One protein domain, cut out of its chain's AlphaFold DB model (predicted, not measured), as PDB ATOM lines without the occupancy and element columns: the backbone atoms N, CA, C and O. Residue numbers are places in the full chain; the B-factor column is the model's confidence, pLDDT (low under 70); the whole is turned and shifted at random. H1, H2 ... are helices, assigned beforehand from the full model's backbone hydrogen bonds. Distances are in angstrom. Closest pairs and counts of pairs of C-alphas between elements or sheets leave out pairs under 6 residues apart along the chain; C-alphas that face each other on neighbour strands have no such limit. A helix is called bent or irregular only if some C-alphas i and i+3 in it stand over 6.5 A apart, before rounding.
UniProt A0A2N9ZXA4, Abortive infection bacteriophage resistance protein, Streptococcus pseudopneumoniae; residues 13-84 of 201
ATOM      1  N   TYR A  13      23.401 -19.318  47.453       44.94
ATOM      2  CA  TYR A  13      23.424 -17.871  47.737       44.94
ATOM      3  C   TYR A  13      23.651 -17.488  49.206       44.94
ATOM      4  O   TYR A  13      23.854 -16.314  49.486       44.94
ATOM      5  N   GLN A  14      23.678 -18.453  50.132       43.97
ATOM      6  CA  GLN A  14      23.930 -18.218  51.566       43.97
ATOM      7  C   GLN A  14      25.420 -18.296  51.967       43.97
ATOM      8  O   GLN A  14      25.740 -18.383  53.150       43.97
ATOM      9  N   LYS A  15      26.356 -18.307  51.010       50.12
ATOM     10  CA  LYS A  15      27.801 -18.322  51.306       50.12
ATOM     11  C   LYS A  15      28.361 -16.912  51.480       50.12
ATOM     12  O   LYS A  15      27.861 -15.977  50.864       50.12
ATOM     13  N   THR A  16      29.445 -16.799  52.254       55.31
ATOM     14  CA  THR A  16      30.231 -15.571  52.435       55.31
ATOM     15  C   THR A  16      30.500 -14.902  51.089       55.31
ATOM     16  O   THR A  16      31.100 -15.499  50.190       55.31
ATOM     17  N   ILE A  17      30.004 -13.678  50.941       58.16
ATOM     18  CA  ILE A  17      30.142 -12.890  49.723       58.16
ATOM     19  C   ILE A  17      31.506 -12.204  49.784       58.16
ATOM     20  O   ILE A  17      31.759 -11.388  50.663       58.16
ATOM     21  N   TYR A  18      32.403 -12.565  48.865       61.34
ATOM     22  CA  TYR A  18      33.763 -12.006  48.797       61.34
ATOM     23  C   TYR A  18      33.857 -10.784  47.876       61.34
ATOM     24  O   TYR A  18      34.952 -10.275  47.641       61.34
ATOM     25  N   ILE A  19      32.733 -10.335  47.315       69.31
ATOM     26  CA  ILE A  19      32.666  -9.191  46.410       69.31
ATOM     27  C   ILE A  19      32.051  -7.984  47.112       69.31
ATOM     28  O   ILE A  19      31.129  -8.135  47.907       69.31
ATOM     29  N   PHE A  20      32.552  -6.789  46.798       67.50
ATOM     30  CA  PHE A  20      31.960  -5.539  47.266       67.50
ATOM     31  C   PHE A  20      30.480  -5.451  46.864       67.50
ATOM     32  O   PHE A  20      30.141  -5.561  45.681       67.50
ATOM     33  N   GLU A  21      29.615  -5.276  47.862       71.56
ATOM     34  CA  GLU A  21      28.169  -5.206  47.698       71.56
ATOM     35  C   GLU A  21      27.700  -3.757  47.763       71.56
ATOM     36  O   GLU A  21      27.616  -3.166  48.833       71.56
ATOM     37  N   ASP A  22      27.377  -3.202  46.603       81.31
ATOM     38  CA  ASP A  22      26.685  -1.925  46.497       81.31
ATOM     39  C   ASP A  22      25.458  -2.135  45.612       81.31
ATOM     40  O   ASP A  22      25.572  -2.439  44.418       81.31
ATOM     41  N   ASP A  23      24.280  -2.070  46.234       84.56
ATOM     42  CA  ASP A  23      23.003  -2.292  45.562       84.56
ATOM     43  C   ASP A  23      22.756  -1.241  44.474       84.56
ATOM     44  O   ASP A  23      22.166  -1.587  43.448       84.56
ATOM     45  N   ASP A  24      23.302  -0.029  44.598       88.44
ATOM     46  CA  ASP A  24      23.151   1.029  43.597       88.44
ATOM     47  C   ASP A  24      23.867   0.673  42.289       88.44
ATOM     48  O   ASP A  24      23.477   1.124  41.215       88.44
ATOM     49  N   LEU A  25      24.855  -0.226  42.296       88.25
ATOM     50  CA  LEU A  25      25.463  -0.729  41.054       88.25
ATOM     51  C   LEU A  25      24.467  -1.522  40.197       88.25
ATOM     52  O   LEU A  25      24.596  -1.601  38.965       88.25
ATOM     53  N   TYR A  26      23.479  -2.133  40.851       90.56
ATOM     54  CA  TYR A  26      22.620  -3.166  40.289       90.56
ATOM     55  C   TYR A  26      21.147  -2.758  40.234       90.56
ATOM     56  O   TYR A  26      20.440  -3.198  39.324       90.56
ATOM     57  N   PHE A  27      20.678  -1.923  41.152       92.94
ATOM     58  CA  PHE A  27      19.266  -1.620  41.323       92.94
ATOM     59  C   PHE A  27      18.994  -0.121  41.310       92.94
ATOM     60  O   PHE A  27      19.745   0.674  41.855       92.94
ATOM     61  N   SER A  28      17.880   0.253  40.691       91.88
ATOM     62  CA  SER A  28      17.342   1.616  40.720       91.88
ATOM     63  C   SER A  28      15.836   1.561  40.855       91.88
ATOM     64  O   SER A  28      15.239   0.560  40.474       91.88
ATOM     65  N   GLU A  29      15.209   2.671  41.211       86.19
ATOM     66  CA  GLU A  29      13.747   2.798  41.245       86.19
ATOM     67  C   GLU A  29      13.071   2.606  39.863       86.19
ATOM     68  O   GLU A  29      11.868   2.377  39.774       86.19
ATOM     69  N   GLN A  30      13.831   2.633  38.760       74.81
ATOM     70  CA  GLN A  30      13.318   2.438  37.397       74.81
ATOM     71  C   GLN A  30      12.857   0.992  37.136       74.81
ATOM     72  O   GLN A  30      13.577   0.031  37.411       74.81
ATOM     73  N   SER A  31      11.711   0.830  36.464       76.94
ATOM     74  CA  SER A  31      10.967  -0.441  36.339       76.94
ATOM     75  C   SER A  31      11.788  -1.689  35.955       76.94
ATOM     76  O   SER A  31      11.654  -2.740  36.582       76.94
ATOM     77  N   LYS A  32      12.676  -1.617  34.951       87.50
ATOM     78  CA  LYS A  32      13.467  -2.791  34.512       87.50
ATOM     79  C   LYS A  32      14.688  -3.112  35.387       87.50
ATOM     80  O   LYS A  32      15.222  -4.215  35.289       87.50
ATOM     81  N   TYR A  33      15.143  -2.161  36.198       91.75
ATOM     82  CA  TYR A  33      16.273  -2.311  37.123       91.75
ATOM     83  C   TYR A  33      15.822  -2.280  38.589       91.75
ATOM     84  O   TYR A  33      16.663  -2.288  39.480       91.75
ATOM     85  N   CYS A  34      14.511  -2.280  38.830       90.69
ATOM     86  CA  CYS A  34      13.908  -2.303  40.151       90.69
ATOM     87  C   CYS A  34      14.329  -3.545  40.938       90.69
ATOM     88  O   CYS A  34      14.427  -4.645  40.381       90.69
ATOM     89  N   LYS A  35      14.558  -3.359  42.242       88.81
ATOM     90  CA  LYS A  35      14.861  -4.452  43.166       88.81
ATOM     91  C   LYS A  35      13.710  -5.443  43.248       88.81
ATOM     92  O   LYS A  35      13.986  -6.622  43.365       88.81
ATOM     93  N   ASP A  36      12.464  -5.018  43.066       89.44
ATOM     94  CA  ASP A  36      11.297  -5.908  43.118       89.44
ATOM     95  C   ASP A  36      11.091  -6.728  41.838       89.44
ATOM     96  O   ASP A  36      10.251  -7.623  41.794       89.44
ATOM     97  N   ASN A  37      11.863  -6.468  40.775       92.12
ATOM     98  CA  ASN A  37      11.783  -7.240  39.542       92.12
ATOM     99  C   ASN A  37      12.466  -8.615  39.721       92.12
ATOM    100  O   ASN A  37      13.700  -8.671  39.803       92.12
ATOM    101  N   PRO A  38      11.728  -9.745  39.679       90.75
ATOM    102  CA  PRO A  38      12.302 -11.058  39.990       90.75
ATOM    103  C   PRO A  38      13.408 -11.482  39.016       90.75
ATOM    104  O   PRO A  38      14.420 -12.055  39.416       90.75
ATOM    105  N   LYS A  39      13.266 -11.146  37.724       91.06
ATOM    106  CA  LYS A  39      14.290 -11.444  36.705       91.06
ATOM    107  C   LYS A  39      15.571 -10.653  36.962       91.06
ATOM    108  O   LYS A  39      16.675 -11.145  36.710       91.06
ATOM    109  N   ARG A  40      15.429  -9.416  37.446       92.62
ATOM    110  CA  ARG A  40      16.566  -8.569  37.797       92.62
ATOM    111  C   ARG A  40      17.288  -9.116  39.018       92.62
ATOM    112  O   ARG A  40      18.503  -9.292  38.936       92.62
ATOM    113  N   GLN A  41      16.558  -9.432  40.089       91.38
ATOM    114  CA  GLN A  41      17.123 -10.064  41.282       91.38
ATOM    115  C   GLN A  41      17.897 -11.334  40.927       91.38
ATOM    116  O   GLN A  41      19.068 -11.447  41.273       91.38
ATOM    117  N   ASP A  42      17.289 -12.239  40.156       90.94
ATOM    118  CA  ASP A  42      17.923 -13.488  39.726       90.94
ATOM    119  C   ASP A  42      19.232 -13.236  38.957       90.94
ATOM    120  O   ASP A  42      20.267 -13.830  39.259       90.94
ATOM    121  N   THR A  43      19.231 -12.286  38.017       92.00
ATOM    122  CA  THR A  43      20.432 -11.913  37.250       92.00
ATOM    123  C   THR A  43      21.554 -11.391  38.152       92.00
ATOM    124  O   THR A  43      22.721 -11.768  37.988       92.00
ATOM    125  N   VAL A  44      21.217 -10.508  39.096       91.00
ATOM    126  CA  VAL A  44      22.182  -9.887  40.012       91.00
ATOM    127  C   VAL A  44      22.738 -10.927  40.975       91.00
ATOM    128  O   VAL A  44      23.957 -11.044  41.093       91.00
ATOM    129  N   LEU A  45      21.874 -11.744  41.581       89.06
ATOM    130  CA  LEU A  45      22.275 -12.821  42.480       89.06
ATOM    131  C   LEU A  45      23.203 -13.797  41.756       89.06
ATOM    132  O   LEU A  45      24.339 -13.978  42.191       89.06
ATOM    133  N   LYS A  46      22.795 -14.358  40.604       89.31
ATOM    134  CA  LYS A  46      23.646 -15.220  39.751       89.31
ATOM    135  C   LYS A  46      25.022 -14.618  39.518       89.31
ATOM    136  O   LYS A  46      26.032 -15.302  39.681       89.31
ATOM    137  N   THR A  47      25.070 -13.338  39.180       89.62
ATOM    138  CA  THR A  47      26.334 -12.643  38.936       89.62
ATOM    139  C   THR A  47      27.186 -12.548  40.200       89.62
ATOM    140  O   THR A  47      28.354 -12.936  40.159       89.62
ATOM    141  N   LYS A  48      26.612 -12.112  41.329       87.06
ATOM    142  CA  LYS A  48      27.299 -12.042  42.629       87.06
ATOM    143  C   LYS A  48      27.860 -13.402  43.052       87.06
ATOM    144  O   LYS A  48      29.015 -13.487  43.464       87.06
ATOM    145  N   TYR A  49      27.093 -14.478  42.877       86.50
ATOM    146  CA  TYR A  49      27.545 -15.840  43.171       86.50
ATOM    147  C   TYR A  49      28.724 -16.265  42.296       86.50
ATOM    148  O   TYR A  49      29.748 -16.715  42.810       86.50
ATOM    149  N   HIS A  50      28.611 -16.111  40.974       86.00
ATOM    150  CA  HIS A  50      29.676 -16.524  40.062       86.00
ATOM    151  C   HIS A  50      30.961 -15.724  40.272       86.00
ATOM    152  O   HIS A  50      32.046 -16.294  40.165       86.00
ATOM    153  N   LEU A  51      30.854 -14.434  40.596       87.19
ATOM    154  CA  LEU A  51      32.016 -13.608  40.905       87.19
ATOM    155  C   LEU A  51      32.631 -13.953  42.261       87.19
ATOM    156  O   LEU A  51      33.844 -14.107  42.329       87.19
ATOM    157  N   SER A  52      31.829 -14.155  43.308       85.88
ATOM    158  CA  SER A  52      32.332 -14.607  44.614       85.88
ATOM    159  C   SER A  52      33.039 -15.957  44.508       85.88
ATOM    160  O   SER A  52      34.127 -16.134  45.050       85.88
ATOM    161  N   ARG A  53      32.470 -16.897  43.744       86.38
ATOM    162  CA  ARG A  53      33.112 -18.182  43.453       86.38
ATOM    163  C   ARG A  53      34.436 -17.999  42.713       86.38
ATOM    164  O   ARG A  53      35.420 -18.628  43.079       86.38
ATOM    165  N   PHE A  54      34.460 -17.145  41.696       88.44
ATOM    166  CA  PHE A  54      35.677 -16.829  40.957       88.44
ATOM    167  C   PHE A  54      36.760 -16.217  41.862       88.44
ATOM    168  O   PHE A  54      37.913 -16.625  41.788       88.44
ATOM    169  N   ILE A  55      36.394 -15.284  42.746       87.25
ATOM    170  CA  ILE A  55      37.311 -14.676  43.720       87.25
ATOM    171  C   ILE A  55      37.878 -15.741  44.660       87.25
ATOM    172  O   ILE A  55      39.086 -15.783  44.865       87.25
ATOM    173  N   PHE A  56      37.032 -16.640  45.165       86.56
ATOM    174  CA  PHE A  56      37.462 -17.761  45.998       86.56
ATOM    175  C   PHE A  56      38.442 -18.691  45.260       86.56
ATOM    176  O   PHE A  56      39.489 -19.041  45.793       86.56
ATOM    177  N   GLU A  57      38.168 -19.028  43.996       88.44
ATOM    178  CA  GLU A  57      39.080 -19.811  43.144       88.44
ATOM    179  C   GLU A  57      40.410 -19.080  42.857       88.44
ATOM    180  O   GLU A  57      41.401 -19.711  42.488       88.44
ATOM    181  N   LYS A  58      40.448 -17.752  43.023       89.56
ATOM    182  CA  LYS A  58      41.630 -16.892  42.861       89.56
ATOM    183  C   LYS A  58      42.176 -16.364  44.188       89.56
ATOM    184  O   LYS A  58      42.984 -15.441  44.166       89.56
ATOM    185  N   GLN A  59      41.803 -16.962  45.322       86.25
ATOM    186  CA  GLN A  59      42.227 -16.518  46.654       86.25
ATOM    187  C   GLN A  59      43.745 -16.475  46.842       86.25
ATOM    188  O   GLN A  59      44.223 -15.784  47.733       86.25
ATOM    189  N   ASP A  60      44.502 -17.200  46.013       89.38
ATOM    190  CA  ASP A  60      45.958 -17.209  46.071       89.38
ATOM    191  C   ASP A  60      46.647 -16.096  45.278       89.38
ATOM    192  O   ASP A  60      47.830 -15.845  45.517       89.38
ATOM    193  N   ASP A  61      45.919 -15.400  44.398       93.81
ATOM    194  CA  ASP A  61      46.430 -14.258  43.638       93.81
ATOM    195  C   ASP A  61      46.767 -13.086  44.568       93.81
ATOM    196  O   ASP A  61      46.017 -12.755  45.490       93.81
ATOM    197  N   SER A  62      47.898 -12.425  44.315       92.69
ATOM    198  CA  SER A  62      48.394 -11.345  45.171       92.69
ATOM    199  C   SER A  62      47.438 -10.154  45.256       92.69
ATOM    200  O   SER A  62      47.312  -9.563  46.330       92.69
ATOM    201  N   ILE A  63      46.718  -9.813  44.179       89.69
ATOM    202  CA  ILE A  63      45.724  -8.733  44.216       89.69
ATOM    203  C   ILE A  63      44.534  -9.137  45.072       89.69
ATOM    204  O   ILE A  63      44.098  -8.344  45.903       89.69
ATOM    205  N   VAL A  64      44.033 -10.361  44.903       89.31
ATOM    206  CA  VAL A  64      42.894 -10.868  45.681       89.31
ATOM    207  C   VAL A  64      43.240 -10.896  47.170       89.31
ATOM    208  O   VAL A  64      42.496 -10.337  47.976       89.31
ATOM    209  N   LYS A  65      44.407 -11.446  47.535       90.19
ATOM    210  CA  LYS A  65      44.907 -11.462  48.921       90.19
ATOM    211  C   LYS A  65      45.006 -10.060  49.513       90.19
ATOM    212  O   LYS A  65      44.526  -9.833  50.621       90.19
ATOM    213  N   ASN A  66      45.600  -9.120  48.778       90.00
ATOM    214  CA  ASN A  66      45.777  -7.750  49.255       90.00
ATOM    215  C   ASN A  66      44.438  -7.030  49.454       90.00
ATOM    216  O   ASN A  66      44.257  -6.372  50.472       90.00
ATOM    217  N   GLN A  67      43.488  -7.191  48.527       85.69
ATOM    218  CA  GLN A  67      42.152  -6.601  48.641       85.69
ATOM    219  C   GLN A  67      41.388  -7.149  49.850       85.69
ATOM    220  O   GLN A  67      40.894  -6.368  50.655       85.69
ATOM    221  N   ILE A  68      41.366  -8.474  50.035       85.75
ATOM    222  CA  ILE A  68      40.714  -9.102  51.195       85.75
ATOM    223  C   ILE A  68      41.377  -8.646  52.500       85.75
ATOM    224  O   ILE A  68      40.680  -8.301  53.449       85.75
ATOM    225  N   ARG A  69      42.713  -8.584  52.555       85.38
ATOM    226  CA  ARG A  69      43.439  -8.126  53.750       85.38
ATOM    227  C   ARG A  69      43.146  -6.662  54.089       85.38
ATOM    228  O   ARG A  69      43.077  -6.327  55.266       85.38
ATOM    229  N   GLN A  70      43.031  -5.798  53.081       85.94
ATOM    230  CA  GLN A  70      42.862  -4.359  53.276       85.94
ATOM    231  C   GLN A  70      41.403  -3.953  53.517       85.94
ATOM    232  O   GLN A  70      41.150  -3.082  54.343       85.94
ATOM    233  N   TYR A  71      40.454  -4.564  52.803       81.75
ATOM    234  CA  TYR A  71      39.053  -4.130  52.768       81.75
ATOM    235  C   TYR A  71      38.058  -5.203  53.232       81.75
ATOM    236  O   TYR A  71      36.862  -4.935  53.284       81.75
ATOM    237  N   GLY A  72      38.502  -6.433  53.512       80.50
ATOM    238  CA  GLY A  72      37.635  -7.575  53.842       80.50
ATOM    239  C   GLY A  72      36.876  -8.167  52.646       80.50
ATOM    240  O   GLY A  72      36.379  -9.288  52.724       80.50
ATOM    241  N   VAL A  73      36.828  -7.450  51.523       82.88
ATOM    242  CA  VAL A  73      36.134  -7.818  50.283       82.88
ATOM    243  C   VAL A  73      36.982  -7.457  49.067       82.88
ATOM    244  O   VAL A  73      37.925  -6.671  49.150       82.88
ATOM    245  N   VAL A  74      36.632  -8.013  47.908       84.31
ATOM    246  CA  VAL A  74      37.273  -7.701  46.629       84.31
ATOM    247  C   VAL A  74      36.366  -6.818  45.789       84.31
ATOM    248  O   VAL A  74      35.222  -7.161  45.479       84.31
ATOM    249  N   LEU A  75      36.901  -5.682  45.357       83.00
ATOM    250  CA  LEU A  75      36.220  -4.800  44.420       83.00
ATOM    251  C   LEU A  75      36.240  -5.430  43.012       83.00
ATOM    252  O   LEU A  75      37.329  -5.753  42.525       83.00
ATOM    253  N   PRO A  76      35.095  -5.577  42.313       80.75
ATOM    254  CA  PRO A  76      35.032  -6.291  41.035       80.75
ATOM    255  C   PRO A  76      36.047  -5.798  39.988       80.75
ATOM    256  O   PRO A  76      36.654  -6.605  39.287       80.75
ATOM    257  N   TRP A  77      36.272  -4.483  39.904       78.69
ATOM    258  CA  TRP A  77      37.190  -3.876  38.929       78.69
ATOM    259  C   TRP A  77      38.664  -4.215  39.171       78.69
ATOM    260  O   TRP A  77      39.439  -4.271  38.219       78.69
ATOM    261  N   THR A  78      39.061  -4.505  40.411       82.06
ATOM    262  CA  THR A  78      40.461  -4.836  40.743       82.06
ATOM    263  C   THR A  78      40.894  -6.185  40.171       82.06
ATOM    264  O   THR A  78      42.077  -6.414  39.928       82.06
ATOM    265  N   VAL A  79      39.929  -7.062  39.883       84.69
ATOM    266  CA  VAL A  79      40.167  -8.410  39.359       84.69
ATOM    267  C   VAL A  79      39.742  -8.570  37.901       84.69
ATOM    268  O   VAL A  79      39.754  -9.688  37.391       84.69
ATOM    269  N   PHE A  80      39.429  -7.481  37.185       85.56
ATOM    270  CA  PHE A  80      39.094  -7.537  35.753       85.56
ATOM    271  C   PHE A  80      40.160  -8.249  34.921       85.56
ATOM    272  O   PHE A  80      39.816  -9.041  34.050       85.56
ATOM    273  N   ARG A  81      41.446  -8.055  35.242       82.44
ATOM    274  CA  ARG A  81      42.560  -8.741  34.566       82.44
ATOM    275  C   ARG A  81      42.544 -10.266  34.727       82.44
ATOM    276  O   ARG A  81      43.166 -10.973  33.947       82.44
ATOM    277  N   LEU A  82      41.888 -10.761  35.774       89.06
ATOM    278  CA  LEU A  82      41.792 -12.185  36.085       89.06
ATOM    279  C   LEU A  82      40.505 -12.798  35.509       89.06
ATOM    280  O   LEU A  82      40.397 -14.020  35.397       89.06
ATOM    281  N   MET A  83      39.506 -11.966  35.199       90.62
ATOM    282  CA  MET A  83      38.198 -12.399  34.728       90.62
ATOM    283  C   MET A  83      38.261 -12.909  33.288       90.62
ATOM    284  O   MET A  83      38.917 -12.336  32.422       90.62
ATOM    285  N   THR A  84      37.488 -13.952  32.993       92.19
ATOM    286  CA  THR A  84      37.234 -14.331  31.598       92.19
ATOM    287  C   THR A  84      36.242 -13.360  30.952       92.19
ATOM    288  O   THR A  84      35.423 -12.751  31.644       92.19
TER     289      THR A  84
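AT A GLANCE: This is residues 13 to 84 of the 201 residues of the protein "Abortive infection bacteriophage resistance protein" of Streptococcus pseudopneumoniae (UniProt A0A2N9ZXA4). One long helix, H1, makes one long side of an elongated shape; the unnamed stretch before it runs back along its length and turns into it near Ser 31, and two short helices, H2 and H3, sit near its other end. The printed part has 72 residues with three named helices, in the order H1, H2, H3, and no named strand; the class is all helix. It is only just compact, close to loose, with a radius of gyration of the C-alphas of 13.3 A, and the C-alphas span 40 by 23 by 18 A.

HOW THE PARTS SIT: Residues 13 to 37 hold no named element. H1, residues 38 to 57, is close to but not clearly touching H2, residues 62 to 71; their closest C-alphas, those of Ile 55 and Val 64, are 7.0 A apart, and they run opposite ways at a steep tilt of 63 degrees. H1 is also close to but not clearly touching H3, residues 76 to 82; their closest C-alphas, those of Leu 51 and Pro 76, are 7.9 A apart, and they run the same way at a steep tilt of 54 degrees. H2 and H3 form a helical hairpin and only just touch, with 3 pairs of C-alphas within 8 A; the closest C-alphas, those of Val 64 and Val 79, are 7.3 A apart, and the tilt is shallow, 12 degrees, opposite ways. In H1 and H2 every O i to N i+4 pair is within hydrogen-bond range; in H3 0 of 3 are, beside 3 of 4 O i to N i+3 pairs.

IN THESE COORDINATES: H1 runs 28.3 A from C-alpha 38 at (12.302, -11.058, 39.990) to C-alpha 57 at (39.080, -19.811, 43.144). H2 is 14.0 A long. H3, 10.2 A long, ends with C-alpha 82 at (41.792, -12.185, 36.085); it is irregular, with C-alphas 78 and 81 7.6 A apart.

THE WHOLE: The two C-alphas farthest apart, those of Ser 31 and Asp 60, are 40.0 A apart. The printed part has no cut, and the links H1 to H2 and H2 to H3 are tight. The mean pLDDT of the printed part is 83.7, and residues 13 to 20 are under 70.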